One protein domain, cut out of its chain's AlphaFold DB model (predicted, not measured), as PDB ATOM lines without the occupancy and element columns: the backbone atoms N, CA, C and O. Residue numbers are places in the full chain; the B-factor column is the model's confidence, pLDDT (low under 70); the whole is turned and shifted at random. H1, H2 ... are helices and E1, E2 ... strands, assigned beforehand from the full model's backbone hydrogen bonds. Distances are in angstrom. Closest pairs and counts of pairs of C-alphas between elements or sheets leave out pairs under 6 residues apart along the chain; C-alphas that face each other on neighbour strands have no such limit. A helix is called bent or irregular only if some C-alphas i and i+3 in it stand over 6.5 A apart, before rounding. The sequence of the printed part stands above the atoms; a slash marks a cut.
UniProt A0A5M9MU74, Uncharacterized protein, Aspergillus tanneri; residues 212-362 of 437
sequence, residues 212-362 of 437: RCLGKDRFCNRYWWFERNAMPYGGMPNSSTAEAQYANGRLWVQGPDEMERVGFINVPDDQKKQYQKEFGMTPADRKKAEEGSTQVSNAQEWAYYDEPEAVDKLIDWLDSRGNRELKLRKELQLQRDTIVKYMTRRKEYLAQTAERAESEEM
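Overview. This is residues 212 to 362 of the 437 residues of an uncharacterized protein of Aspergillus tanneri (UniProt A0A5M9MU74). A small sheet of three short strands, E1, E2 and E3, lies in the middle of a long, loose body, with H1, H2 and H3 as an open group of helices toward one end. H4 and the long bent helix H5 run past the sheet, and H5b makes an arm toward the other end, its residues 351 to 361 sticking out with Met 362. The printed part has 151 residues, with five named helices and three named strands in the order E1 E2 H1 H2 H3 E3 H4 H5, and its class is mostly helix. The sheet's order is E1 E2 E3, antiparallel throughout. The whole is loose, with a radius of gyration of the C-alphas of 18.8 A, and elongated, spanning 62 by 35 by 26 A.

Along the chain. E1 is residues 222 to 224, beginning at C-alpha 222 (-23.990, -2.533, -40.949). E2 is residues 251 to 254, 10.2 A long. H1 is residues 258 to 265, H2 is 269 to 279, and H3 is 283 to 294, 16.8 A long and irregular, with C-alphas 290 and 293 9.4 A apart. E3 is residues 302 to 305, and H4 is 308 to 317. H5, residues 323 to 361, was assigned as one helix by its hydrogen bonds but is bent, with C-alphas 334 and 337 7.7 A apart. Its arms are H5a, residues 323 to 334, 17.2 A long, and H5b, residues 337 to 361, 36.1 A long, ending at C-alpha 361 (-6.470, -16.010, -6.006).

Arrangement. E1 and E2 form an antiparallel hairpin, with N 222 and O 254 2.8 A apart, within hydrogen-bond range. E2 and E3 are antiparallel, with N 253 and O 303 2.8 A apart, within that range. Residues 215 to 216 pair antiparallel with residues 222 to 223 of E1. H4 is only just on the sheet and only grazes it with residues 308 to 314. H4 and H5a form a helical hairpin and only just touch, with 3 pairs of C-alphas within 8 A, the closest being those of Ile 315 and Arg 329, 5.8 A. H5b touches H4 with residues 339 to 344 alone, the closest C-alphas being those of Pro 308 and Val 340, 5.1 A. H5a and H5b stand at a steep tilt of 62 degrees. H3 touches H1 with residues 283 to 287 alone, the closest C-alphas being those of Ile 265 and Ala 284, 5.3 A. H2 and H3 are close but not clearly touching, with the C-alphas of Tyr 275 and Pro 283 closest at 7.5 A. The helix packing is mostly crossed, but only just: 1 of 3 pairs is at a shallow tilt. Every O i to N i+4 pair is within hydrogen-bond range in H1, H2 and H5b; it is 6 of 8 in H3, 5 of 6 in H4 and 7 of 8 in H5a.

Size, cuts and confidence. The C-alphas of Asp 270 and Met 362, the two farthest apart, are 65.1 A apart. The printed part has no cut. The link from E1 to E2, 26 residues, is long. The mean pLDDT of the printed part is 89.6, and residues 356 to 362 are under 70.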
ATOM      1  N   ARG A 212     -19.826   7.273 -38.167       89.06
ATOM      2  CA  ARG A 212     -19.628   6.757 -39.529       89.06
ATOM      3  C   ARG A 212     -19.678   5.235 -39.545       89.06
ATOM      4  O   ARG A 212     -18.875   4.561 -38.909       89.06
ATOM      5  N   CYS A 213     -20.605   4.712 -40.334       92.88
ATOM      6  CA  CYS A 213     -20.650   3.300 -40.694       92.88
ATOM      7  C   CYS A 213     -19.488   2.989 -41.653       92.88
ATOM      8  O   CYS A 213     -19.208   3.790 -42.548       92.88
ATOM      9  N   LEU A 214     -18.821   1.842 -41.487       94.56
ATOM     10  CA  LEU A 214     -17.798   1.372 -42.433       94.56
ATOM     11  C   LEU A 214     -18.427   0.955 -43.764       94.56
ATOM     12  O   LEU A 214     -17.866   1.194 -44.827       94.56
ATOM     13  N   GLY A 215     -19.610   0.350 -43.712       95.25
ATOM     14  CA  GLY A 215     -20.310  -0.119 -44.894       95.25
ATOM     15  C   GLY A 215     -21.353  -1.177 -44.569       95.25
ATOM     16  O   GLY A 215     -21.652  -1.447 -43.404       95.25
ATOM     17  N   LYS A 216     -21.916  -1.752 -45.633       95.44
ATOM     18  CA  LYS A 216     -22.939  -2.794 -45.563       95.44
ATOM     19  C   LYS A 216     -22.517  -4.008 -46.370       95.44
ATOM     20  O   LYS A 216     -21.912  -3.843 -47.431       95.44
ATOM     21  N   ASP A 217     -22.886  -5.191 -45.904       94.50
ATOM     22  CA  ASP A 217     -22.732  -6.418 -46.682       94.50
ATOM     23  C   ASP A 217     -23.936  -6.680 -47.613       94.50
ATOM     24  O   ASP A 217     -24.832  -5.841 -47.797       94.50
ATOM     25  N   ARG A 218     -23.940  -7.857 -48.247       91.81
ATOM     26  CA  ARG A 218     -25.020  -8.348 -49.114       91.81
ATOM     27  C   ARG A 218     -26.365  -8.514 -48.409       91.81
ATOM     28  O   ARG A 218     -27.388  -8.320 -49.066       91.81
ATOM     29  N   PHE A 219     -26.366  -8.769 -47.102       93.00
ATOM     30  CA  PHE A 219     -27.564  -8.917 -46.270       93.00
ATOM     31  C   PHE A 219     -27.940  -7.625 -45.536       93.00
ATOM     32  O   PHE A 219     -28.771  -7.642 -44.632       93.00
ATOM     33  N   CYS A 220     -27.358  -6.493 -45.945       93.56
ATOM     34  CA  CYS A 220     -27.601  -5.176 -45.363       93.56
ATOM     35  C   CYS A 220     -27.200  -5.052 -43.882       93.56
ATOM     36  O   CYS A 220     -27.605  -4.080 -43.239       93.56
ATOM     37  N   ASN A 221     -26.358  -5.952 -43.358       95.25
ATOM     38  CA  ASN A 221     -25.781  -5.760 -42.032       95.25
ATOM     39  C   ASN A 221     -24.796  -4.589 -42.083       95.25
ATOM     40  O   ASN A 221     -24.027  -4.447 -43.037       95.25
ATOM     41  N   ARG A 222     -24.826  -3.732 -41.064       96.19
ATOM     42  CA  ARG A 222     -23.990  -2.533 -40.949       96.19
ATOM     43  C   ARG A 222     -22.791  -2.800 -40.057       96.19
ATOM     44  O   ARG A 222     -22.951  -3.248 -38.928       96.19
ATOM     45  N   TYR A 223     -21.609  -2.445 -40.545       96.69
ATOM     46  CA  TYR A 223     -20.355  -2.634 -39.823       96.69
ATOM     47  C   TYR A 223     -19.893  -1.311 -39.219       96.69
ATOM     48  O   TYR A 223     -19.859  -0.279 -39.899       96.69
ATOM     49  N   TRP A 224     -19.524  -1.341 -37.943       95.69
ATOM     50  CA  TRP A 224     -19.153  -0.168 -37.163       95.69
ATOM     51  C   TRP A 224     -17.821  -0.388 -36.450       95.69
ATOM     52  O   TRP A 224     -17.637  -1.351 -35.710       95.69
ATOM     53  N   TRP A 225     -16.911   0.563 -36.634       94.56
ATOM     54  CA  TRP A 225     -15.701   0.707 -35.832       94.56
ATOM     55  C   TRP A 225     -15.777   2.071 -35.160       94.56
ATOM     56  O   TRP A 225     -15.574   3.095 -35.812       94.56
ATOM     57  N   PHE A 226     -16.183   2.104 -33.892       91.81
ATOM     58  CA  PHE A 226     -16.526   3.360 -33.217       91.81
ATOM     59  C   PHE A 226     -15.306   4.249 -32.999       91.81
ATOM     60  O   PHE A 226     -15.408   5.465 -33.093       91.81
ATOM     61  N   GLU A 227     -14.138   3.643 -32.830       90.62
ATOM     62  CA  GLU A 227     -12.853   4.319 -32.722       90.62
ATOM     63  C   GLU A 227     -12.441   5.004 -34.016       90.62
ATOM     64  O   GLU A 227     -11.479   5.758 -34.017       90.62
ATOM     65  N   ARG A 228     -13.155   4.786 -35.125       88.31
ATOM     66  CA  ARG A 228     -12.990   5.600 -36.326       88.31
ATOM     67  C   ARG A 228     -13.429   7.046 -36.099       88.31
ATOM     68  O   ARG A 228     -13.012   7.891 -36.872       88.31
ATOM     69  N   ASN A 229     -14.217   7.358 -35.073       86.81
ATOM     70  CA  ASN A 229     -14.827   8.675 -34.896       86.81
ATOM     71  C   ASN A 229     -14.682   9.178 -33.459       86.81
ATOM     72  O   ASN A 229     -14.669   8.378 -32.533       86.81
ATOM     73  N   ALA A 230     -14.665  10.502 -33.278       86.00
ATOM     74  CA  ALA A 230     -14.927  11.183 -32.001       86.00
ATOM     75  C   ALA A 230     -13.966  10.883 -30.829       86.00
ATOM     76  O   ALA A 230     -14.182  11.370 -29.718       86.00
ATOM     77  N   MET A 231     -12.945  10.044 -31.027       88.38
ATOM     78  CA  MET A 231     -12.003   9.655 -29.976       88.38
ATOM     79  C   MET A 231     -10.686   9.102 -30.527       88.38
ATOM     80  O   MET A 231     -10.675   8.509 -31.612       88.38
ATOM     81  N   PRO A 232      -9.580   9.202 -29.774       89.94
ATOM     82  CA  PRO A 232      -8.335   8.513 -30.086       89.94
ATOM     83  C   PRO A 232      -8.518   6.995 -30.088       89.94
ATOM     84  O   PRO A 232      -9.217   6.437 -29.241       89.94
ATOM     85  N   TYR A 233      -7.832   6.305 -30.999       89.69
ATOM     86  CA  TYR A 233      -7.964   4.853 -31.128       89.69
ATOM     87  C   TYR A 233      -7.557   4.073 -29.859       89.69
ATOM     88  O   TYR A 233      -8.155   3.050 -29.525       89.69
ATOM     89  N   GLY A 234      -6.551   4.568 -29.130       86.50
ATOM     90  CA  GLY A 234      -6.076   3.974 -27.876       86.50
ATOM     91  C   GLY A 234      -6.883   4.357 -26.637       86.50
ATOM     92  O   GLY A 234      -6.475   4.013 -25.530       86.50
ATOM     93  N   GLY A 235      -7.992   5.079 -26.806       85.44
ATOM     94  CA  GLY A 235      -8.682   5.753 -25.715       85.44
ATOM     95  C   GLY A 235      -8.031   7.090 -25.352       85.44
ATOM     96  O   GLY A 235      -6.953   7.443 -25.829       85.44
ATOM     97  N   MET A 236      -8.717   7.866 -24.514       85.62
ATOM     98  CA  MET A 236      -8.259   9.200 -24.118       85.62
ATOM     99  C   MET A 236      -6.945   9.113 -23.312       85.62
ATOM    100  O   MET A 236      -6.955   8.486 -22.250       85.62
ATOM    101  N   PRO A 237      -5.850   9.781 -23.736       85.25
ATOM    102  CA  PRO A 237      -4.537   9.676 -23.082       85.25
ATOM    103  C   PRO A 237      -4.527  10.098 -21.610       85.25
ATOM    104  O   PRO A 237      -3.797   9.534 -20.803       85.25
ATOM    105  N   ASN A 238      -5.373  11.064 -21.249       84.62
ATOM    106  CA  ASN A 238      -5.473  11.593 -19.886       84.62
ATOM    107  C   ASN A 238      -6.553  10.879 -19.051       84.62
ATOM    108  O   ASN A 238      -6.891  11.327 -17.955       84.62
ATOM    109  N   SER A 239      -7.150   9.802 -19.572       85.31
ATOM    110  CA  SER A 239      -8.128   9.012 -18.824       85.31
ATOM    111  C   SER A 239      -7.442   8.164 -17.759       85.31
ATOM    112  O   SER A 239      -6.369   7.608 -17.971       85.31
ATOM    113  N   SER A 240      -8.144   7.948 -16.649       85.06
ATOM    114  CA  SER A 240      -7.808   6.929 -15.639       85.06
ATOM    115  C   SER A 240      -7.587   5.513 -16.197       85.06
ATOM    116  O   SER A 240      -6.976   4.686 -15.533       85.06
ATOM    117  N   THR A 241      -8.081   5.227 -17.404       84.62
ATOM    118  CA  THR A 241      -7.970   3.927 -18.080       84.62
ATOM    119  C   THR A 241      -6.991   3.941 -19.258       84.62
ATOM    120  O   THR A 241      -7.012   3.018 -20.066       84.62
ATOM    121  N   ALA A 242      -6.149   4.972 -19.389       86.69
ATOM    122  CA  ALA A 242      -5.207   5.102 -20.507       86.69
ATOM    123  C   ALA A 242      -4.191   3.945 -20.589       86.69
ATOM    124  O   ALA A 242      -3.733   3.607 -21.679       86.69
ATOM    125  N   GLU A 243      -3.900   3.286 -19.458       86.44
ATOM    126  CA  GLU A 243      -3.064   2.077 -19.393       86.44
ATOM    127  C   GLU A 243      -3.570   0.934 -20.286       86.44
ATOM    128  O   GLU A 243      -2.781   0.094 -20.704       86.44
ATOM    129  N   ALA A 244      -4.869   0.911 -20.606       85.88
ATOM    130  CA  ALA A 244      -5.455  -0.128 -21.441       85.88
ATOM    131  C   ALA A 244      -5.015  -0.025 -22.910       85.88
ATOM    132  O   ALA A 244      -5.001  -1.027 -23.612       85.88
ATOM    133  N   GLN A 245      -4.647   1.171 -23.388       90.00
ATOM    134  CA  GLN A 245      -4.196   1.427 -24.765       90.00
ATOM    135  C   GLN A 245      -5.172   1.008 -25.888       90.00
ATOM    136  O   GLN A 245      -4.771   0.939 -27.059       90.00
ATOM    137  N   TYR A 246      -6.445   0.770 -25.565       91.56
ATOM    138  CA  TYR A 246      -7.550   0.549 -26.501       91.56
ATOM    139  C   TYR A 246      -8.817   1.258 -25.995       91.56
ATOM    140  O   TYR A 246      -8.967   1.496 -24.795       91.56
ATOM    141  N   ALA A 247      -9.742   1.575 -26.906       89.38
ATOM    142  CA  ALA A 247     -11.071   2.079 -26.551       89.38
ATOM    143  C   ALA A 247     -12.122   0.948 -26.483       89.38
ATOM    144  O   ALA A 247     -12.341   0.402 -25.403       89.38
ATOM    145  N   ASN A 248     -12.752   0.536 -27.593       89.88
ATOM    146  CA  ASN A 248     -13.661  -0.625 -27.603       89.88
ATOM    147  C   ASN A 248     -12.926  -1.925 -27.953       89.88
ATOM    148  O   ASN A 248     -13.173  -2.957 -27.328       89.88
ATOM    149  N   GLY A 249     -12.039  -1.876 -28.950       91.81
ATOM    150  CA  GLY A 249     -11.268  -3.001 -29.472       91.81
ATOM    151  C   GLY A 249     -12.132  -4.079 -30.130       91.81
ATOM    152  O   GLY A 249     -11.785  -5.253 -30.044       91.81
ATOM    153  N   ARG A 250     -13.286  -3.713 -30.711       94.94
ATOM    154  CA  ARG A 250     -14.225  -4.641 -31.372       94.94
ATOM    155  C   ARG A 250     -14.842  -4.058 -32.637       94.94
ATOM    156  O   ARG A 250     -15.255  -2.901 -32.645       94.94
ATOM    157  N   LEU A 251     -14.962  -4.883 -33.675       96.44
ATOM    158  CA  LEU A 251     -15.704  -4.539 -34.886       96.44
ATOM    159  C   LEU A 251     -17.163  -4.949 -34.692       96.44
ATOM    160  O   LEU A 251     -17.460  -6.133 -34.573       96.44
ATOM    161  N   TRP A 252     -18.068  -3.981 -34.652       96.19
ATOM    162  CA  TRP A 252     -19.480  -4.220 -34.374       96.19
ATOM    163  C   TRP A 252     -20.272  -4.440 -35.657       96.19
ATOM    164  O   TRP A 252     -20.028  -3.787 -36.671       96.19
ATOM    165  N   VAL A 253     -21.260  -5.322 -35.586       96.50
ATOM    166  CA  VAL A 253     -22.186  -5.635 -36.672       96.50
ATOM    167  C   VAL A 253     -23.597  -5.387 -36.174       96.50
ATOM    168  O   VAL A 253     -23.994  -5.914 -35.142       96.50
ATOM    169  N   GLN A 254     -24.360  -4.588 -36.901       96.31
ATOM    170  CA  GLN A 254     -25.768  -4.334 -36.637       96.31
ATOM    171  C   GLN A 254     -26.602  -4.964 -37.747       96.31
ATOM    172  O   GLN A 254     -26.258  -4.824 -38.923       96.31
ATOM    173  N   GLY A 255     -27.718  -5.597 -37.395       95.25
ATOM    174  CA  GLY A 255     -28.628  -6.153 -38.390       95.25
ATOM    175  C   GLY A 255     -29.284  -5.106 -39.313       95.25
ATOM    176  O   GLY A 255     -29.175  -3.883 -39.113       95.25
ATOM    177  N   PRO A 256     -29.979  -5.584 -40.358       94.88
ATOM    178  CA  PRO A 256     -30.608  -4.740 -41.366       94.88
ATOM    179  C   PRO A 256     -31.779  -3.945 -40.787       94.88
ATOM    180  O   PRO A 256     -32.447  -4.375 -39.843       94.88
ATOM    181  N   ASP A 257     -32.044  -2.775 -41.373       94.06
ATOM    182  CA  ASP A 257     -33.234  -2.000 -41.010       94.06
ATOM    183  C   ASP A 257     -34.512  -2.696 -41.491       94.06
ATOM    184  O   ASP A 257     -34.464  -3.536 -42.389       94.06
ATOM    185  N   GLU A 258     -35.662  -2.325 -40.933       92.56
ATOM    186  CA  GLU A 258     -36.963  -2.894 -41.295       92.56
ATOM    187  C   GLU A 258     -37.213  -2.844 -42.808       92.56
ATOM    188  O   GLU A 258     -37.517  -3.860 -43.436       92.56
ATOM    189  N   MET A 259     -37.002  -1.671 -43.411       92.06
ATOM    190  CA  MET A 259     -37.208  -1.460 -44.844       92.06
ATOM    191  C   MET A 259     -36.244  -2.298 -45.694       92.06
ATOM    192  O   MET A 259     -36.629  -2.837 -46.729       92.06
ATOM    193  N   GLU A 260     -34.993  -2.443 -45.251       92.56
ATOM    194  CA  GLU A 260     -33.982  -3.249 -45.943       92.56
ATOM    195  C   GLU A 260     -34.294  -4.741 -45.829       92.56
ATOM    196  O   GLU A 260     -34.147  -5.484 -46.799       92.56
ATOM    197  N   ARG A 261     -34.771  -5.175 -44.662       90.62
ATOM    198  CA  ARG A 261     -35.147  -6.560 -44.410       90.62
ATOM    199  C   ARG A 261     -36.312  -6.974 -45.296       90.62
ATOM    200  O   ARG A 261     -36.209  -7.997 -45.961       90.62
ATOM    201  N   VAL A 262     -37.378  -6.179 -45.356       89.75
ATOM    202  CA  VAL A 262     -38.527  -6.451 -46.238       89.75
ATOM    203  C   VAL A 262     -38.132  -6.342 -47.714       89.75
ATOM    204  O   VAL A 262     -38.547  -7.160 -48.528       89.75
ATOM    205  N   GLY A 263     -37.291  -5.368 -48.070       88.00
ATOM    206  CA  GLY A 263     -36.922  -5.118 -49.463       88.00
ATOM    207  C   GLY A 263     -35.919  -6.104 -50.068       88.00
ATOM    208  O   GLY A 263     -35.953  -6.314 -51.276       88.00
ATOM    209  N   PHE A 264     -35.016  -6.690 -49.272       86.44
ATOM    210  CA  PHE A 264     -33.902  -7.500 -49.792       86.44
ATOM    211  C   PHE A 264     -33.814  -8.922 -49.230       86.44
ATOM    212  O   PHE A 264     -33.186  -9.771 -49.861       86.44
ATOM    213  N   ILE A 265     -34.413  -9.198 -48.067       88.25
ATOM    214  CA  ILE A 265     -34.321 -10.511 -47.405       88.25
ATOM    215  C   ILE A 265     -35.679 -11.215 -47.461       88.25
ATOM    216  O   ILE A 265     -35.807 -12.288 -48.047       88.25
ATOM    217  N   ASN A 266     -36.706 -10.571 -46.912       88.88
ATOM    218  CA  ASN A 266     -38.087 -11.046 -46.871       88.88
ATOM    219  C   ASN A 266     -38.874 -10.505 -48.068       88.88
ATOM    220  O   ASN A 266     -39.909  -9.859 -47.906       88.88
ATOM    221  N   VAL A 267     -38.337 -10.743 -49.266       87.94
ATOM    222  CA  VAL A 267     -38.914 -10.250 -50.519       87.94
ATOM    223  C   VAL A 267     -40.296 -10.865 -50.792       87.94
ATOM    224  O   VAL A 267     -40.544 -12.002 -50.373       87.94
ATOM    225  N   PRO A 268     -41.186 -10.163 -51.523       90.00
ATOM    226  CA  PRO A 268     -42.481 -10.706 -51.934       90.00
ATOM    227  C   PRO A 268     -42.354 -12.023 -52.712       90.00
ATOM    228  O   PRO A 268     -41.352 -12.258 -53.393       90.00
ATOM    229  N   ASP A 269     -43.395 -12.857 -52.666       88.31
ATOM    230  CA  ASP A 269     -43.375 -14.219 -53.222       88.31
ATOM    231  C   ASP A 269     -43.004 -14.283 -54.710       88.31
ATOM    232  O   ASP A 269     -42.331 -15.222 -55.138       88.31
ATOM    233  N   ASP A 270     -43.383 -13.278 -55.499       88.19
ATOM    234  CA  ASP A 270     -43.047 -13.214 -56.926       88.19
ATOM    235  C   ASP A 270     -41.534 -13.085 -57.145       88.19
ATOM    236  O   ASP A 270     -40.938 -13.835 -57.923       88.19
ATOM    237  N   GLN A 271     -40.884 -12.197 -56.386       86.81
ATOM    238  CA  GLN A 271     -39.429 -12.022 -56.420       86.81
ATOM    239  C   GLN A 271     -38.709 -13.223 -55.810       86.81
ATOM    240  O   GLN A 271     -37.657 -13.633 -56.298       86.81
ATOM    241  N   LYS A 272     -39.296 -13.829 -54.772       87.56
ATOM    242  CA  LYS A 272     -38.773 -15.047 -54.150       87.56
ATOM    243  C   LYS A 272     -38.718 -16.202 -55.151       87.56
ATOM    244  O   LYS A 272     -37.689 -16.865 -55.244       87.56
ATOM    245  N   LYS A 273     -39.781 -16.403 -55.939       89.50
ATOM    246  CA  LYS A 273     -39.835 -17.416 -57.009       89.50
ATOM    247  C   LYS A 273     -38.826 -17.133 -58.116       89.50
ATOM    248  O   LYS A 273     -38.174 -18.063 -58.586       89.50
ATOM    249  N   GLN A 274     -38.673 -15.870 -58.520       89.12
ATOM    250  CA  GLN A 274     -37.668 -15.489 -59.516       89.12
ATOM    251  C   GLN A 274     -36.250 -15.796 -59.021       89.12
ATOM    252  O   GLN A 274     -35.497 -16.484 -59.707       89.12
ATOM    253  N   TYR A 275     -35.914 -15.363 -57.805       88.75
ATOM    254  CA  TYR A 275     -34.608 -15.621 -57.205       88.75
ATOM    255  C   TYR A 275     -34.357 -17.127 -57.044       88.75
ATOM    256  O   TYR A 275     -33.277 -17.616 -57.363       88.75
ATOM    257  N   GLN A 276     -35.368 -17.891 -56.626       90.44
ATOM    258  CA  GLN A 276     -35.264 -19.344 -56.508       90.44
ATOM    259  C   GLN A 276     -35.037 -20.029 -57.863       90.44
ATOM    260  O   GLN A 276     -34.289 -21.002 -57.928       90.44
ATOM    261  N   LYS A 277     -35.627 -19.519 -58.950       91.19
ATOM    262  CA  LYS A 277     -35.392 -20.026 -60.310       91.19
ATOM    263  C   LYS A 277     -33.963 -19.755 -60.792       91.19
ATOM    264  O   LYS A 277     -33.396 -20.596 -61.480       91.19
ATOM    265  N   GLU A 278     -33.402 -18.598 -60.451       90.62
ATOM    266  CA  GLU A 278     -32.056 -18.187 -60.874       90.62
ATOM    267  C   GLU A 278     -30.940 -18.817 -60.020       90.62
ATOM    268  O   GLU A 278     -29.912 -19.221 -60.559       90.62
ATOM    269  N   PHE A 279     -31.139 -18.928 -58.702       87.88
ATOM    270  CA  PHE A 279     -30.087 -19.288 -57.738       87.88
ATOM    271  C   PHE A 279     -30.358 -20.575 -56.943       87.88
ATOM    272  O   PHE A 279     -29.518 -20.983 -56.143       87.88
ATOM    273  N   GLY A 280     -31.520 -21.214 -57.109       89.69
ATOM    274  CA  GLY A 280     -31.865 -22.479 -56.442       89.69
ATOM    275  C   GLY A 280     -32.158 -22.384 -54.938       89.69
ATOM    276  O   GLY A 280     -32.409 -23.401 -54.299       89.69
ATOM    277  N   MET A 281     -32.154 -21.185 -54.356       91.38
ATOM    278  CA  MET A 281     -32.452 -20.927 -52.939       91.38
ATOM    279  C   MET A 281     -33.175 -19.590 -52.791       91.38
ATOM    280  O   MET A 281     -33.308 -18.874 -53.774       91.38
ATOM    281  N   THR A 282     -33.644 -19.229 -51.598       90.00
ATOM    282  CA  THR A 282     -34.245 -17.906 -51.350       90.00
ATOM    283  C   THR A 282     -33.231 -16.963 -50.690       90.00
ATOM    284  O   THR A 282     -32.276 -17.443 -50.076       90.00
ATOM    285  N   PRO A 283     -33.406 -15.628 -50.761       88.88
ATOM    286  CA  PRO A 283     -32.496 -14.695 -50.089       88.88
ATOM    287  C   PRO A 283     -32.377 -14.937 -48.575       88.88
ATOM    288  O   PRO A 283     -31.283 -14.846 -48.018       88.88
ATOM    289  N   ALA A 284     -33.482 -15.302 -47.917       89.06
ATOM    290  CA  ALA A 284     -33.497 -15.647 -46.497       89.06
ATOM    291  C   ALA A 284     -32.746 -16.958 -46.205       89.06
ATOM    292  O   ALA A 284     -31.963 -17.017 -45.255       89.06
ATOM    293  N   ASP A 285     -32.925 -17.985 -47.043       90.50
ATOM    294  CA  ASP A 285     -32.196 -19.253 -46.895       90.50
ATOM    295  C   ASP A 285     -30.697 -19.056 -47.122       90.50
ATOM    296  O   ASP A 285     -29.880 -19.605 -46.385       90.50
ATOM    297  N   ARG A 286     -30.335 -18.210 -48.092       90.94
ATOM    298  CA  ARG A 286     -28.952 -17.824 -48.362       90.94
ATOM    299  C   ARG A 286     -28.316 -17.130 -47.160       90.94
ATOM    300  O   ARG A 286     -27.218 -17.509 -46.765       90.94
ATOM    301  N   LYS A 287     -29.008 -16.156 -46.553       91.06
ATOM    302  CA  LYS A 287     -28.542 -15.476 -45.330       91.06
ATOM    303  C   LYS A 287     -28.278 -16.482 -44.215       91.06
ATOM    304  O   LYS A 287     -27.193 -16.491 -43.646       91.06
ATOM    305  N   LYS A 288     -29.231 -17.380 -43.964       90.94
ATOM    306  CA  LYS A 288     -29.108 -18.410 -42.927       90.94
ATOM    307  C   LYS A 288     -27.958 -19.386 -43.197       90.94
ATOM    308  O   LYS A 288     -27.275 -19.789 -42.261       90.94
ATOM    309  N   ALA A 289     -27.748 -19.775 -44.454       91.06
ATOM    310  CA  ALA A 289     -26.672 -20.684 -44.840       91.06
ATOM    311  C   ALA A 289     -25.282 -20.036 -44.721       91.06
ATOM    312  O   ALA A 289     -24.344 -20.700 -44.289       91.06
ATOM    313  N   GLU A 290     -25.148 -18.757 -45.086       90.75
ATOM    314  CA  GLU A 290     -23.862 -18.052 -45.064       90.75
ATOM    315  C   GLU A 290     -23.487 -17.481 -43.686       90.75
ATOM    316  O   GLU A 290     -22.322 -17.561 -43.305       90.75
ATOM    317  N   GLU A 291     -24.436 -16.900 -42.941       88.00
ATOM    318  CA  GLU A 291     -24.184 -16.316 -41.607       88.00
ATOM    319  C   GLU A 291     -24.223 -17.364 -40.480       88.00
ATOM    320  O   GLU A 291     -23.697 -17.136 -39.388       88.00
ATOM    321  N   GLY A 292     -24.839 -18.523 -40.727       87.12
ATOM    322  CA  GLY A 292     -24.903 -19.628 -39.777       87.12
ATOM    323  C   GLY A 292     -25.729 -19.316 -38.522       87.12
ATOM    324  O   GLY A 292     -26.804 -18.718 -38.581       87.12
ATOM    325  N   SER A 293     -25.249 -19.777 -37.364       84.38
ATOM    326  CA  SER A 293     -25.955 -19.660 -36.078       84.38
ATOM    327  C   SER A 293     -25.859 -18.274 -35.434       84.38
ATOM    328  O   SER A 293     -26.647 -17.971 -34.543       84.38
ATOM    329  N   THR A 294     -24.924 -17.434 -35.879       85.75
ATOM    330  CA  THR A 294     -24.653 -16.099 -35.320       85.75
ATOM    331  C   THR A 294     -25.270 -14.967 -36.147       85.75
ATOM    332  O   THR A 294     -24.792 -13.835 -36.100       85.75
ATOM    333  N   GLN A 295     -26.312 -15.261 -36.929       88.19
ATOM    334  CA  GLN A 295     -26.988 -14.271 -37.769       88.19
ATOM    335  C   GLN A 295     -27.692 -13.179 -36.951       88.19
ATOM    336  O   GLN A 295     -28.270 -13.446 -35.896       88.19
ATOM    337  N   VAL A 296     -27.703 -11.958 -37.489       91.56
ATOM    338  CA  VAL A 296     -28.465 -10.820 -36.949       91.56
ATOM    339  C   VAL A 296     -29.658 -10.513 -37.853       91.56
ATOM    340  O   VAL A 296     -29.522 -10.326 -39.066       91.56
ATOM    341  N   SER A 297     -30.850 -10.475 -37.264       88.94
ATOM    342  CA  SER A 297     -32.125 -10.467 -37.991       88.94
ATOM    343  C   SER A 297     -32.686  -9.064 -38.207       88.94
ATOM    344  O   SER A 297     -33.374  -8.821 -39.199       88.94
ATOM    345  N   ASN A 298     -32.427  -8.130 -37.290       92.56
ATOM    346  CA  ASN A 298     -33.005  -6.783 -37.306       92.56
ATOM    347  C   ASN A 298     -32.033  -5.730 -36.743       92.56
ATOM    348  O   ASN A 298     -31.004  -6.059 -36.162       92.56
ATOM    349  N   ALA A 299     -32.374  -4.449 -36.888       93.19
ATOM    350  CA  ALA A 299     -31.527  -3.331 -36.465       93.19
ATOM    351  C   ALA A 299     -31.335  -3.192 -34.940       93.19
ATOM    352  O   ALA A 299     -30.482  -2.409 -34.509       93.19
ATOM    353  N   GLN A 300     -32.123  -3.904 -34.128       91.06
ATOM    354  CA  GLN A 300     -31.969  -3.945 -32.670       91.06
ATOM    355  C   GLN A 300     -30.985  -5.036 -32.230       91.06
ATOM    356  O   GLN A 300     -30.480  -4.980 -31.112       91.06
ATOM    357  N   GLU A 301     -30.675  -5.988 -33.110       93.06
ATOM    358  CA  GLU A 301     -29.705  -7.048 -32.868       93.06
ATOM    359  C   GLU A 301     -28.303  -6.617 -33.305       93.06
ATOM    360  O   GLU A 301     -28.090  -6.073 -34.395       93.06
ATOM    361  N   TRP A 302     -27.342  -6.880 -32.422       94.75
ATOM    362  CA  TRP A 302     -25.939  -6.541 -32.604       94.75
ATOM    363  C   TRP A 302     -25.062  -7.763 -32.350       94.75
ATOM    364  O   TRP A 302     -25.282  -8.517 -31.404       94.75
ATOM    365  N   ALA A 303     -24.030  -7.904 -33.169       95.25
ATOM    366  CA  ALA A 303     -22.944  -8.859 -33.019       95.25
ATOM    367  C   ALA A 303     -21.599  -8.117 -33.062       95.25
ATOM    368  O   ALA A 303     -21.542  -6.902 -33.276       95.25
ATOM    369  N   TYR A 304     -20.503  -8.831 -32.827       95.88
ATOM    370  CA  TYR A 304     -19.166  -8.260 -32.909       95.88
ATOM    371  C   TYR A 304     -18.126  -9.306 -33.307       95.88
ATOM    372  O   TYR A 304     -18.301 -10.493 -33.044       95.88
ATOM    373  N   TYR A 305     -17.026  -8.830 -33.880       95.50
ATOM    374  CA  TYR A 305     -15.772  -9.562 -34.012       95.50
ATOM    375  C   TYR A 305     -14.768  -9.013 -32.998       95.50
ATOM    376  O   TYR A 305     -14.644  -7.792 -32.841       95.50
ATOM    377  N   ASP A 306     -14.059  -9.902 -32.312       93.81
ATOM    378  CA  ASP A 306     -13.012  -9.563 -31.347       93.81
ATOM    379  C   ASP A 306     -11.665 -10.258 -31.600       93.81
ATOM    380  O   ASP A 306     -10.694  -9.924 -30.923       93.81
ATOM    381  N   GLU A 307     -11.583 -11.139 -32.600       93.81
ATOM    382  CA  GLU A 307     -10.341 -11.800 -33.013       93.81
ATOM    383  C   GLU A 307      -9.752 -11.170 -34.292       93.81
ATOM    384  O   GLU A 307     -10.489 -10.982 -35.270       93.81
ATOM    385  N   PRO A 308      -8.436 -10.879 -34.332       92.00
ATOM    386  CA  PRO A 308      -7.765 -10.327 -35.510       92.00
ATOM    387  C   PRO A 308      -7.963 -11.148 -36.786       92.00
ATOM    388  O   PRO A 308      -8.291 -10.598 -37.836       92.00
ATOM    389  N   GLU A 309      -7.836 -12.473 -36.700       94.00
ATOM    390  CA  GLU A 309      -7.937 -13.374 -37.854       94.00
ATOM    391  C   GLU A 309      -9.364 -13.422 -38.412       94.00
ATOM    392  O   GLU A 309      -9.580 -13.744 -39.583       94.00
ATOM    393  N   ALA A 310     -10.366 -13.106 -37.586       94.31
ATOM    394  CA  ALA A 310     -11.748 -13.031 -38.033       94.31
ATOM    395  C   ALA A 310     -11.990 -11.812 -38.939       94.31
ATOM    396  O   ALA A 310     -12.833 -11.883 -39.832       94.31
ATOM    397  N   VAL A 311     -11.224 -10.726 -38.768       95.38
ATOM    398  CA  VAL A 311     -11.288  -9.548 -39.650       95.38
ATOM    399  C   VAL A 311     -10.791  -9.894 -41.053       95.38
ATOM    400  O   VAL A 311     -11.411  -9.488 -42.034       95.38
ATOM    401  N   ASP A 312      -9.730 -10.694 -41.163       94.75
ATOM    402  CA  ASP A 312      -9.209 -11.154 -42.456       94.75
ATOM    403  C   ASP A 312     -10.198 -12.058 -43.177       94.75
ATOM    404  O   ASP A 312     -10.556 -11.809 -44.328       94.75
ATOM    405  N   LYS A 313     -10.740 -13.044 -42.453       94.94
ATOM    406  CA  LYS A 313     -11.787 -13.928 -42.977       94.94
ATOM    407  C   LYS A 313     -13.010 -13.143 -43.445       94.94
ATOM    408  O   LYS A 313     -13.593 -13.488 -44.467       94.94
ATOM    409  N   LEU A 314     -13.387 -12.082 -42.729       95.12
ATOM    410  CA  LEU A 314     -14.471 -11.193 -43.140       95.12
ATOM    411  C   LEU A 314     -14.136 -10.458 -44.447       95.12
ATOM    412  O   LEU A 314     -14.977 -10.401 -45.339       95.12
ATOM    413  N   ILE A 315     -12.928  -9.905 -44.581       95.62
ATOM    414  CA  ILE A 315     -12.493  -9.211 -45.806       95.62
ATOM    415  C   ILE A 315     -12.517 -10.160 -47.013       95.62
ATOM    416  O   ILE A 315     -12.960  -9.752 -48.091       95.62
ATOM    417  N   ASP A 316     -12.092 -11.409 -46.825       95.25
ATOM    418  CA  ASP A 316     -12.083 -12.439 -47.868       95.25
ATOM    419  C   ASP A 316     -13.489 -12.947 -48.216       95.25
ATOM    420  O   ASP A 316     -13.777 -13.246 -49.376       95.25
ATOM    421  N   TRP A 317     -14.391 -12.994 -47.232       94.25
ATOM    422  CA  TRP A 317     -15.792 -13.389 -47.411       94.25
ATOM    423  C   TRP A 317     -16.621 -12.363 -48.206       94.25
ATOM    424  O   TRP A 317     -17.649 -12.722 -48.796       94.25
ATOM    425  N   LEU A 318     -16.201 -11.093 -48.248       94.31
ATOM    426  CA  LEU A 318     -16.887 -10.023 -48.981       94.31
ATOM    427  C   LEU A 318     -16.634 -10.093 -50.496       94.31
ATOM    428  O   LEU A 318     -15.493 -10.025 -50.973       94.31
ATOM    429  N   ASP A 319     -17.720 -10.127 -51.274       90.69
ATOM    430  CA  ASP A 319     -17.647 -10.232 -52.736       90.69
ATOM    431  C   ASP A 319     -17.300  -8.874 -53.373       90.69
ATOM    432  O   ASP A 319     -18.026  -7.884 -53.247       90.69
ATOM    433  N   SER A 320     -16.200  -8.819 -54.125       91.06
ATOM    434  CA  SER A 320     -15.769  -7.610 -54.836       91.06
ATOM    435  C   SER A 320     -16.701  -7.195 -55.981       91.06
ATOM    436  O   SER A 320     -16.608  -6.063 -56.454       91.06
ATOM    437  N   ARG A 321     -17.591  -8.084 -56.443       90.81
ATOM    438  CA  ARG A 321     -18.588  -7.792 -57.489       90.81
ATOM    439  C   ARG A 321     -19.797  -7.029 -56.942       90.81
ATOM    440  O   ARG A 321     -20.495  -6.363 -57.703       90.81
ATOM    441  N   GLY A 322     -20.063  -7.117 -55.637       89.75
ATOM    442  CA  GLY A 322     -21.201  -6.462 -54.999       89.75
ATOM    443  C   GLY A 322     -20.948  -4.975 -54.742       89.75
ATOM    444  O   GLY A 322     -19.981  -4.607 -54.087       89.75
ATOM    445  N   ASN A 323     -21.856  -4.088 -55.165       90.62
ATOM    446  CA  ASN A 323     -21.696  -2.635 -54.965       90.62
ATOM    447  C   ASN A 323     -21.591  -2.204 -53.487       90.62
ATOM    448  O   ASN A 323     -20.918  -1.218 -53.180       90.62
ATOM    449  N   ARG A 324     -22.290  -2.895 -52.573       93.31
ATOM    450  CA  ARG A 324     -22.244  -2.602 -51.125       93.31
ATOM    451  C   ARG A 324     -20.961  -3.148 -50.503       93.31
ATOM    452  O   ARG A 324     -20.228  -2.418 -49.841       93.31
ATOM    453  N   GLU A 325     -20.671  -4.400 -50.819       94.31
ATOM    454  CA  GLU A 325     -19.541  -5.157 -50.296       94.31
ATOM    455  C   GLU A 325     -18.205  -4.608 -50.774       94.31
ATOM    456  O   GLU A 325     -17.292  -4.473 -49.975       94.31
ATOM    457  N   LEU A 326     -18.105  -4.175 -52.032       94.69
ATOM    458  CA  LEU A 326     -16.905  -3.534 -52.560       94.69
ATOM    459  C   LEU A 326     -16.544  -2.267 -51.775       94.69
ATOM    460  O   LEU A 326     -15.366  -2.001 -51.542       94.69
ATOM    461  N   LYS A 327     -17.545  -1.477 -51.362       95.06
ATOM    462  CA  LYS A 327     -17.320  -0.286 -50.528       95.06
ATOM    463  C   LYS A 327     -16.862  -0.686 -49.128       95.06
ATOM    464  O   LYS A 327     -15.852  -0.168 -48.667       95.06
ATOM    465  N   LEU A 328     -17.558  -1.632 -48.496       96.50
ATOM    466  CA  LEU A 328     -17.200  -2.136 -47.169       96.50
ATOM    467  C   LEU A 328     -15.793  -2.753 -47.153       96.50
ATOM    468  O   LEU A 328     -15.002  -2.448 -46.270       96.50
ATOM    469  N   ARG A 329     -15.457  -3.567 -48.156       96.19
ATOM    470  CA  ARG A 329     -14.158  -4.227 -48.300       96.19
ATOM    471  C   ARG A 329     -13.023  -3.218 -48.420       96.19
ATOM    472  O   ARG A 329     -12.031  -3.356 -47.716       96.19
ATOM    473  N   LYS A 330     -13.172  -2.183 -49.257       95.44
ATOM    474  CA  LYS A 330     -12.171  -1.107 -49.379       95.44
ATOM    475  C   LYS A 330     -11.946  -0.384 -48.051       95.44
ATOM    476  O   LYS A 330     -10.806  -0.131 -47.677       95.44
ATOM    477  N   GLU A 331     -13.025  -0.073 -47.336       95.06
ATOM    478  CA  GLU A 331     -12.954   0.604 -46.037       95.06
ATOM    479  C   GLU A 331     -12.328  -0.289 -44.953       95.06
ATOM    480  O   GLU A 331     -11.487   0.183 -44.190       95.06
ATOM    481  N   LEU A 332     -12.681  -1.578 -44.912       95.81
ATOM    482  CA  LEU A 332     -12.077  -2.551 -43.998       95.81
ATOM    483  C   LEU A 332     -10.594  -2.756 -44.292       95.81
ATOM    484  O   LEU A 332      -9.809  -2.759 -43.358       95.81
ATOM    485  N   GLN A 333     -10.195  -2.855 -45.562       95.62
ATOM    486  CA  GLN A 333      -8.785  -2.956 -45.948       95.62
ATOM    487  C   GLN A 333      -7.990  -1.719 -45.519       95.62
ATOM    488  O   GLN A 333      -6.893  -1.858 -44.990       95.62
ATOM    489  N   LEU A 334      -8.556  -0.518 -45.682       94.44
ATOM    490  CA  LEU A 334      -7.911   0.726 -45.258       94.44
ATOM    491  C   LEU A 334      -7.721   0.805 -43.734       94.44
ATOM    492  O   LEU A 334      -6.743   1.376 -43.267       94.44
ATOM    493  N   GLN A 335      -8.673   0.286 -42.955       93.25
ATOM    494  CA  GLN A 335      -8.641   0.347 -41.489       93.25
ATOM    495  C   GLN A 335      -8.100  -0.929 -40.834       93.25
ATOM    496  O   GLN A 335      -7.995  -0.971 -39.609       93.25
ATOM    497  N   ARG A 336      -7.761  -1.955 -41.621       95.00
ATOM    498  CA  ARG A 336      -7.426  -3.307 -41.160       95.00
ATOM    499  C   ARG A 336      -6.348  -3.290 -40.088       95.00
ATOM    500  O   ARG A 336      -6.585  -3.766 -38.981       95.00
ATOM    501  N   ASP A 337      -5.198  -2.706 -40.403       95.56
ATOM    502  CA  ASP A 337      -4.029  -2.746 -39.522       95.56
ATOM    503  C   ASP A 337      -4.297  -1.994 -38.214       95.56
ATOM    504  O   ASP A 337      -3.909  -2.440 -37.135       95.56
ATOM    505  N   THR A 338      -5.057  -0.899 -38.287       94.19
ATOM    506  CA  THR A 338      -5.526  -0.160 -37.115       94.19
ATOM    507  C   THR A 338      -6.470  -1.014 -36.266       94.19
ATOM    508  O   THR A 338      -6.242  -1.155 -35.068       94.19
ATOM    509  N   ILE A 339      -7.503  -1.622 -36.858       95.56
ATOM    510  CA  ILE A 339      -8.470  -2.472 -36.141       95.56
ATOM    511  C   ILE A 339      -7.747  -3.640 -35.452       95.56
ATOM    512  O   ILE A 339      -7.903  -3.828 -34.245       95.56
ATOM    513  N   VAL A 340      -6.900  -4.364 -36.189       96.25
ATOM    514  CA  VAL A 340      -6.120  -5.509 -35.690       96.25
ATOM    515  C   VAL A 340      -5.197  -5.102 -34.542       96.25
ATOM    516  O   VAL A 340      -5.162  -5.777 -33.510       96.25
ATOM    517  N   LYS A 341      -4.499  -3.965 -34.663       95.19
ATOM    518  CA  LYS A 341      -3.637  -3.428 -33.600       95.19
ATOM    519  C   LYS A 341      -4.404  -3.229 -32.290       95.19
ATOM    520  O   LYS A 341      -3.921  -3.633 -31.233       95.19
ATOM    521  N   TYR A 342      -5.595  -2.631 -32.333       94.62
ATOM    522  CA  TYR A 342      -6.374  -2.358 -31.118       94.62
ATOM    523  C   TYR A 342      -7.156  -3.573 -30.597       94.62
ATOM    524  O   TYR A 342      -7.357  -3.674 -29.387       94.62
ATOM    525  N   MET A 343      -7.530  -4.525 -31.459       95.31
ATOM    526  CA  MET A 343      -8.022  -5.844 -31.029       95.31
ATOM    527  C   MET A 343      -6.941  -6.618 -30.264       95.31
ATOM    528  O   MET A 343      -7.210  -7.157 -29.191       95.31
ATOM    529  N   THR A 344      -5.701  -6.594 -30.760       94.81
ATOM    530  CA  THR A 344      -4.553  -7.249 -30.115       94.81
ATOM    531  C   THR A 344      -4.270  -6.637 -28.745       94.81
ATOM    532  O   THR A 344      -4.250  -7.355 -27.750       94.81
ATOM    533  N   ARG A 345      -4.194  -5.301 -28.649       93.31
ATOM    534  CA  ARG A 345      -4.028  -4.598 -27.360       93.31
ATOM    535  C   ARG A 345      -5.127  -4.927 -26.357       93.31
ATOM    536  O   ARG A 345      -4.863  -5.106 -25.171       93.31
ATOM    537  N   ARG A 346      -6.373  -5.033 -26.824       92.31
ATOM    538  CA  ARG A 346      -7.490  -5.461 -25.980       92.31
ATOM    539  C   ARG A 346      -7.277  -6.880 -25.458       92.31
ATOM    540  O   ARG A 346      -7.508  -7.122 -24.275       92.31
ATOM    541  N   LYS A 347      -6.857  -7.810 -26.316       92.38
ATOM    542  CA  LYS A 347      -6.578  -9.202 -25.940       92.38
ATOM    543  C   LYS A 347      -5.443  -9.284 -24.916       92.38
ATOM    544  O   LYS A 347      -5.624  -9.915 -23.880       92.38
ATOM    545  N   GLU A 348      -4.346  -8.566 -25.146       91.81
ATOM    546  CA  GLU A 348      -3.208  -8.452 -24.221       91.81
ATOM    547  C   GLU A 348      -3.631  -7.901 -22.853       91.81
ATOM    548  O   GLU A 348      -3.335  -8.502 -21.823       91.81
ATOM    549  N   TYR A 349      -4.387  -6.798 -22.827       89.25
ATOM    550  CA  TYR A 349      -4.869  -6.197 -21.580       89.25
ATOM    551  C   TYR A 349      -5.763  -7.154 -20.775       89.25
ATOM    552  O   TYR A 349      -5.673  -7.241 -19.544       89.25
ATOM    553  N   LEU A 350      -6.643  -7.887 -21.463       87.69
ATOM    554  CA  LEU A 350      -7.524  -8.862 -20.824       87.69
ATOM    555  C   LEU A 350      -6.756 -10.089 -20.319       87.69
ATOM    556  O   LEU A 350      -7.079 -10.559 -19.228       87.69
ATOM    557  N   ALA A 351      -5.743 -10.553 -21.056       87.75
ATOM    558  CA  ALA A 351      -4.884 -11.670 -20.664       87.75
ATOM    559  C   ALA A 351      -4.042 -11.338 -19.423       87.75
ATOM    560  O   ALA A 351      -4.141 -12.038 -18.421       87.75
ATOM    561  N   GLN A 352      -3.330 -10.204 -19.425       80.56
ATOM    562  CA  GLN A 352      -2.543  -9.740 -18.268       80.56
ATOM    563  C   GLN A 352      -3.400  -9.605 -17.002       80.56
ATOM    564  O   GLN A 352      -2.957  -9.867 -15.884       80.56
ATOM    565  N   THR A 353      -4.656  -9.181 -17.166       70.94
ATOM    566  CA  THR A 353      -5.585  -9.072 -16.040       70.94
ATOM    567  C   THR A 353      -6.040 -10.442 -15.537       70.94
ATOM    568  O   THR A 353      -6.207 -10.598 -14.330       70.94
ATOM    569  N   ALA A 354      -6.261 -11.411 -16.429       72.12
ATOM    570  CA  ALA A 354      -6.619 -12.776 -16.047       72.12
ATOM    571  C   ALA A 354      -5.475 -13.445 -15.271       72.12
ATOM    572  O   ALA A 354      -5.699 -13.926 -14.166       72.12
ATOM    573  N   GLU A 355      -4.242 -13.342 -15.770       70.00
ATOM    574  CA  GLU A 355      -3.039 -13.841 -15.089       70.00
ATOM    575  C   GLU A 355      -2.855 -13.199 -13.706       70.00
ATOM    576  O   GLU A 355      -2.540 -13.870 -12.721       70.00
ATOM    577  N   ARG A 356      -3.106 -11.886 -13.598       65.69
ATOM    578  CA  ARG A 356      -3.055 -11.185 -12.314       65.69
ATOM    579  C   ARG A 356      -4.139 -11.667 -11.350       65.69
ATOM    580  O   ARG A 356      -3.826 -11.882 -10.182       65.69
ATOM    581  N   ALA A 357      -5.374 -11.844 -11.816       64.19
ATOM    582  CA  ALA A 357      -6.466 -12.360 -10.995       64.19
ATOM    583  C   ALA A 357      -6.163 -13.780 -10.484       64.19
ATOM    584  O   ALA A 357      -6.284 -14.031  -9.290       64.19
ATOM    585  N   GLU A 358      -5.654 -14.665 -11.346       61.56
ATOM    586  CA  GLU A 358      -5.216 -16.013 -10.959       61.56
ATOM    587  C   GLU A 358      -4.070 -15.974  -9.929       61.56
ATOM    588  O   GLU A 358      -4.066 -16.736  -8.961       61.56
ATOM    589  N   SER A 359      -3.116 -15.045 -10.074       58.84
ATOM    590  CA  SER A 359      -2.011 -14.876  -9.117       58.84
ATOM    591  C   SER A 359      -2.442 -14.322  -7.750       58.84
ATOM    592  O   SER A 359      -1.797 -14.612  -6.740       58.84
ATOM    593  N   GLU A 360      -3.517 -13.526  -7.710       59.06
ATOM    594  CA  GLU A 360      -4.105 -12.970  -6.486       59.06
ATOM    595  C   GLU A 360      -5.024 -13.993  -5.785       59.06
ATOM    596  O   GLU A 360      -5.095 -13.999  -4.554       59.06
ATOM    597  N   GLU A 361      -5.671 -14.894  -6.538       54.69
ATOM    598  CA  GLU A 361      -6.470 -16.010  -6.006       54.69
ATOM    599  C   GLU A 361      -5.618 -17.191  -5.514       54.69
ATOM    600  O   GLU A 361      -6.020 -17.902  -4.587       54.69
ATOM    601  N   MET A 362      -4.411 -17.390  -6.056       41.91
ATOM    602  CA  MET A 362      -3.457 -18.327  -5.464       41.91
ATOM    603  C   MET A 362      -3.001 -17.802  -4.091       41.91
ATOM    604  O   MET A 362      -2.457 -16.698  -4.006       41.91
TER     605      MET A 362